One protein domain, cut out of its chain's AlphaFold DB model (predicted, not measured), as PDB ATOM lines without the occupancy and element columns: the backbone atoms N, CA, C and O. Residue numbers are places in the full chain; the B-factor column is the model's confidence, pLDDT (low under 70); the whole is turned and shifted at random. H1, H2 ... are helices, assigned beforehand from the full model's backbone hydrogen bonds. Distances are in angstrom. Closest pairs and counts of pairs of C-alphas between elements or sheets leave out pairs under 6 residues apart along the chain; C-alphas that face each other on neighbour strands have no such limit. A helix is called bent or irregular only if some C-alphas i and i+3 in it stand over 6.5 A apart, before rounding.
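What this domain is: This is residues 22 to 62 of the 70 residues of a protein of Escherichia coli (UniProt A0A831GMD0). The long helix H1 and the shorter helix H2 meet as an L, at a corner formed by the first residues of H1 and the later part of H2. From the far end of H1 a long unnamed stretch, residues 38 to 52, folds back and closes a loose, open loop to H2. The printed part has 41 residues with two named helices, H1 then H2, and no named strand; the class is all helix, with 21 residues in the helices. The whole is loose, with a radius of gyration of the C-alphas of 11.7 A, and the C-alphas span 34 by 16 by 12 A.

How they stand to each other: H1, residues 25 to 37, touches H2, residues 53 to 60, with its residues 25 to 26 alone. The closest C-alphas of the two helices are those of Pro 26 and Ala 59, 5.4 A apart. Their lines stand about perpendicular, at 81 degrees, and their centres are 15.5 A apart. In H1 and H2 every O i to N i+4 pair is within hydrogen-bond range. Neither helix is bent.

Where its parts are: H1 begins at C-alpha 25, at (-4.904, -8.285, -76.689), and ends at C-alpha 37, at (2.271, -18.910, -63.669), a length of 18.3 A. H2 runs from Ala 53 to Met 60, 10.7 A from first to last C-alpha, and ends at C-alpha 60, at (-6.324, 0.995, -70.316).

The domain as a whole: The outline is a rod. The two C-alphas farthest apart are those of Asp 41 and Asn 54, at 33.9 A, while those of Gly 22 and Val 62, first and last printed, are 9.6 A apart. The link from H1 to H2 is long, with 15 residues; residues 38 to 43 and residues 48 to 53, of which 53 belongs to H2, stand free. The printed part has no cut. The mean pLDDT of the printed part is 83.0, and residues 22 to 24 are under 70.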
ATOM      1  N   GLY A  22      -7.726  -4.780 -80.959       56.34
ATOM      2  CA  GLY A  22      -7.445  -4.008 -79.744       56.34
ATOM      3  C   GLY A  22      -8.183  -4.416 -78.477       56.34
ATOM      4  O   GLY A  22      -7.744  -4.053 -77.392       56.34
ATOM      5  N   CYS A  23      -9.282  -5.162 -78.580       60.81
ATOM      6  CA  CYS A  23     -10.030  -5.657 -77.419       60.81
ATOM      7  C   CYS A  23      -9.657  -7.092 -77.017       60.81
ATOM      8  O   CYS A  23     -10.050  -7.554 -75.948       60.81
ATOM      9  N   THR A  24      -8.891  -7.795 -77.850       67.44
ATOM     10  CA  THR A  24      -8.482  -9.188 -77.616       67.44
ATOM     11  C   THR A  24      -7.136  -9.293 -76.913       67.44
ATOM     12  O   THR A  24      -6.864 -10.251 -76.192       67.44
ATOM     13  N   GLU A  25      -6.294  -8.288 -77.098       76.69
ATOM     14  CA  GLU A  25      -4.904  -8.285 -76.689       76.69
ATOM     15  C   GLU A  25      -4.719  -8.195 -75.167       76.69
ATOM     16  O   GLU A  25      -3.880  -8.938 -74.657       76.69
ATOM     17  N   PRO A  26      -5.502  -7.401 -74.403       75.62
ATOM     18  CA  PRO A  26      -5.383  -7.390 -72.943       75.62
ATOM     19  C   PRO A  26      -5.710  -8.759 -72.336       75.62
ATOM     20  O   PRO A  26      -4.941  -9.288 -71.537       75.62
ATOM     21  N   VAL A  27      -6.801  -9.386 -72.794       79.56
ATOM     22  CA  VAL A  27      -7.225 -10.716 -72.330       79.56
ATOM     23  C   VAL A  27      -6.199 -11.786 -72.704       79.56
ATOM     24  O   VAL A  27      -5.887 -12.642 -71.878       79.56
ATOM     25  N   ALA A  28      -5.632 -11.727 -73.913       82.50
ATOM     26  CA  ALA A  28      -4.594 -12.661 -74.341       82.50
ATOM     27  C   ALA A  28      -3.342 -12.580 -73.453       82.50
ATOM     28  O   ALA A  28      -2.789 -13.615 -73.081       82.50
ATOM     29  N   ILE A  29      -2.923 -11.371 -73.064       81.31
ATOM     30  CA  ILE A  29      -1.776 -11.163 -72.167       81.31
ATOM     31  C   ILE A  29      -2.084 -11.695 -70.766       81.31
ATOM     32  O   ILE A  29      -1.271 -12.435 -70.211       81.31
ATOM     33  N   SER A  30      -3.258 -11.378 -70.212       82.94
ATOM     34  CA  SER A  30      -3.678 -11.890 -68.901       82.94
ATOM     35  C   SER A  30      -3.751 -13.416 -68.883       82.94
ATOM     36  O   SER A  30      -3.272 -14.043 -67.939       82.94
ATOM     37  N   PHE A  31      -4.291 -14.025 -69.942       86.81
ATOM     38  CA  PHE A  31      -4.361 -15.477 -70.073       86.81
ATOM     39  C   PHE A  31      -2.970 -16.108 -70.189       86.81
ATOM     40  O   PHE A  31      -2.671 -17.058 -69.470       86.81
ATOM     41  N   ALA A  32      -2.094 -15.560 -71.037       87.88
ATOM     42  CA  ALA A  32      -0.728 -16.054 -71.192       87.88
ATOM     43  C   ALA A  32       0.065 -15.966 -69.877       87.88
ATOM     44  O   ALA A  32       0.760 -16.914 -69.511       87.88
ATOM     45  N   ALA A  33      -0.080 -14.863 -69.139       87.62
ATOM     46  CA  ALA A  33       0.527 -14.684 -67.826       87.62
ATOM     47  C   ALA A  33       0.006 -15.697 -66.794       87.62
ATOM     48  O   ALA A  33       0.802 -16.336 -66.104       87.62
ATOM     49  N   ALA A  34      -1.316 -15.882 -66.714       88.81
ATOM     50  CA  ALA A  34      -1.934 -16.854 -65.813       88.81
ATOM     51  C   ALA A  34      -1.534 -18.297 -66.160       88.81
ATOM     52  O   ALA A  34      -1.311 -19.114 -65.270       88.81
ATOM     53  N   TYR A  35      -1.407 -18.608 -67.450       92.38
ATOM     54  CA  TYR A  35      -0.952 -19.911 -67.918       92.38
ATOM     55  C   TYR A  35       0.513 -20.164 -67.556       92.38
ATOM     56  O   TYR A  35       0.826 -21.193 -66.965       92.38
ATOM     57  N   ALA A  36       1.404 -19.206 -67.822       90.62
ATOM     58  CA  ALA A  36       2.817 -19.312 -67.461       90.62
ATOM     59  C   ALA A  36       3.026 -19.468 -65.944       90.62
ATOM     60  O   ALA A  36       3.895 -20.228 -65.521       90.62
ATOM     61  N   ALA A  37       2.202 -18.806 -65.125       92.06
ATOM     62  CA  ALA A  37       2.271 -18.910 -63.669       92.06
ATOM     63  C   ALA A  37       2.020 -20.335 -63.139       92.06
ATOM     64  O   ALA A  37       2.544 -20.674 -62.084       92.06
ATOM     65  N   GLN A  38       1.281 -21.183 -63.870       93.94
ATOM     66  CA  GLN A  38       1.043 -22.584 -63.483       93.94
ATOM     67  C   GLN A  38       2.305 -23.453 -63.545       93.94
ATOM     68  O   GLN A  38       2.343 -24.518 -62.939       93.94
ATOM     69  N   TYR A  39       3.331 -23.009 -64.271       95.19
ATOM     70  CA  TYR A  39       4.602 -23.723 -64.410       95.19
ATOM     71  C   TYR A  39       5.660 -23.271 -63.401       95.19
ATOM     72  O   TYR A  39       6.790 -23.754 -63.444       95.19
ATOM     73  N   LEU A  40       5.332 -22.325 -62.518       93.25
ATOM     74  CA  LEU A  40       6.228 -21.881 -61.461       93.25
ATOM     75  C   LEU A  40       5.995 -22.720 -60.202       93.25
ATOM     76  O   LEU A  40       4.861 -22.871 -59.756       93.25
ATOM     77  N   ASP A  41       7.074 -23.178 -59.566       93.94
ATOM     78  CA  ASP A  41       7.008 -23.896 -58.279       93.94
ATOM     79  C   ASP A  41       6.569 -22.998 -57.104       93.94
ATOM     80  O   ASP A  41       6.330 -23.463 -55.990       93.94
ATOM     81  N   GLN A  42       6.502 -21.688 -57.337       93.62
ATOM     82  CA  GLN A  42       6.211 -20.657 -56.350       93.62
ATOM     83  C   GLN A  42       5.251 -19.610 -56.934       93.62
ATOM     84  O   GLN A  42       5.227 -19.413 -58.152       93.62
ATOM     85  N   PRO A  43       4.464 -18.911 -56.095       90.06
ATOM     86  CA  PRO A  43       3.492 -17.937 -56.574       90.06
ATOM     87  C   PRO A  43       4.150 -16.818 -57.391       90.06
ATOM     88  O   PRO A  43       5.170 -16.250 -56.998       90.06
ATOM     89  N   CYS A  44       3.532 -16.466 -58.522       89.69
ATOM     90  CA  CYS A  44       3.969 -15.346 -59.350       89.69
ATOM     91  C   CYS A  44       3.760 -14.024 -58.595       89.69
ATOM     92  O   CYS A  44       2.629 -13.643 -58.298       89.69
ATOM     93  N   THR A  45       4.849 -13.318 -58.284       90.88
ATOM     94  CA  THR A  45       4.809 -12.040 -57.551       90.88
ATOM     95  C   THR A  45       4.913 -10.820 -58.462       90.88
ATOM     96  O   THR A  45       4.499  -9.727 -58.072       90.88
ATOM     97  N   LYS A  46       5.476 -10.973 -59.667       87.62
ATOM     98  CA  LYS A  46       5.697  -9.872 -60.609       87.62
ATOM     99  C   LYS A  46       5.821 -10.370 -62.048       87.62
ATOM    100  O   LYS A  46       6.468 -11.382 -62.302       87.62
ATOM    101  N   ILE A  47       5.274  -9.595 -62.985       85.31
ATOM    102  CA  ILE A  47       5.431  -9.775 -64.434       85.31
ATOM    103  C   ILE A  47       6.017  -8.484 -65.020       85.31
ATOM    104  O   ILE A  47       5.684  -7.386 -64.573       85.31
ATOM    105  N   SER A  48       6.901  -8.604 -66.009       87.75
ATOM    106  CA  SER A  48       7.460  -7.468 -66.752       87.75
ATOM    107  C   SER A  48       7.573  -7.803 -68.234       87.75
ATOM    108  O   SER A  48       7.990  -8.907 -68.579       87.75
ATOM    109  N   GLY A  49       7.263  -6.845 -69.103       85.31
ATOM    110  CA  GLY A  49       7.383  -6.995 -70.550       85.31
ATOM    111  C   GLY A  49       7.285  -5.651 -71.263       85.31
ATOM    112  O   GLY A  49       6.999  -4.628 -70.642       85.31
ATOM    113  N   PHE A  50       7.526  -5.665 -72.572       86.00
ATOM    114  CA  PHE A  50       7.387  -4.493 -73.430       86.00
ATOM    115  C   PHE A  50       6.116  -4.615 -74.263       86.00
ATOM    116  O   PHE A  50       5.867  -5.649 -74.878       86.00
ATOM    117  N   ILE A  51       5.333  -3.541 -74.306       81.88
ATOM    118  CA  ILE A  51       4.140  -3.430 -75.146       81.88
ATOM    119  C   ILE A  51       4.210  -2.153 -75.976       81.88
ATOM    120  O   ILE A  51       4.884  -1.190 -75.608       81.88
ATOM    121  N   SER A  52       3.507  -2.130 -77.105       84.06
ATOM    122  CA  SER A  52       3.402  -0.917 -77.915       84.06
ATOM    123  C   SER A  52       2.491   0.116 -77.237       84.06
ATOM    124  O   SER A  52       1.550  -0.236 -76.525       84.06
ATOM    125  N   ALA A  53       2.713   1.405 -77.506       83.94
ATOM    126  CA  ALA A  53       1.853   2.474 -76.986       83.94
ATOM    127  C   ALA A  53       0.388   2.335 -77.448       83.94
ATOM    128  O   ALA A  53      -0.541   2.680 -76.719       83.94
ATOM    129  N   ASN A  54       0.175   1.783 -78.649       78.25
ATOM    130  CA  ASN A  54      -1.156   1.501 -79.183       78.25
ATOM    131  C   ASN A  54      -1.865   0.380 -78.422       78.25
ATOM    132  O   ASN A  54      -3.067   0.466 -78.203       78.25
ATOM    133  N   LEU A  55      -1.123  -0.640 -77.995       77.25
ATOM    134  CA  LEU A  55      -1.664  -1.693 -77.149       77.25
ATOM    135  C   LEU A  55      -1.976  -1.158 -75.746       77.25
ATOM    136  O   LEU A  55      -3.067  -1.393 -75.240       77.25
ATOM    137  N   TYR A  56      -1.067  -0.375 -75.156       80.06
ATOM    138  CA  TYR A  56      -1.262   0.205 -73.825       80.06
ATOM    139  C   TYR A  56      -2.526   1.072 -73.740       80.06
ATOM    140  O   TYR A  56      -3.363   0.849 -72.870       80.06
ATOM    141  N   LYS A  57      -2.716   2.022 -74.670       79.88
ATOM    142  CA  LYS A  57      -3.902   2.899 -74.658       79.88
ATOM    143  C   LYS A  57      -5.216   2.116 -74.803       79.88
ATOM    144  O   LYS A  57      -6.212   2.496 -74.201       79.88
ATOM    145  N   ASN A  58      -5.206   1.035 -75.588       76.56
ATOM    146  CA  ASN A  58      -6.383   0.195 -75.801       76.56
ATOM    147  C   ASN A  58      -6.670  -0.660 -74.557       76.56
ATOM    148  O   ASN A  58      -7.823  -0.764 -74.152       76.56
ATOM    149  N   ALA A  59      -5.631  -1.204 -73.917       74.50
ATOM    150  CA  ALA A  59      -5.749  -1.984 -72.686       74.50
ATOM    151  C   ALA A  59      -6.304  -1.156 -71.520       74.50
ATOM    152  O   ALA A  59      -7.209  -1.604 -70.827       74.50
ATOM    153  N   MET A  60      -5.843   0.088 -71.368       77.44
ATOM    154  CA  MET A  60      -6.324   0.995 -70.316       77.44
ATOM    155  C   MET A  60      -7.828   1.305 -70.405       77.44
ATOM    156  O   MET A  60      -8.438   1.674 -69.404       77.44
ATOM    157  N   GLY A  61      -8.434   1.181 -71.590       75.31
ATOM    158  CA  GLY A  61      -9.862   1.419 -71.804       75.31
ATOM    159  C   GLY A  61     -10.762   0.215 -71.514       75.31
ATOM    160  O   GLY A  61     -11.979   0.336 -71.656       75.31
ATOM    161  N   VAL A  62     -10.195  -0.940 -71.149       71.94
ATOM    162  CA  VAL A  62     -10.926  -2.203 -71.002       71.94
ATOM    163  C   VAL A  62     -10.709  -2.771 -69.604       71.94
ATOM    164  O   VAL A  62      -9.595  -3.111 -69.226       71.94
TER     165      VAL A  62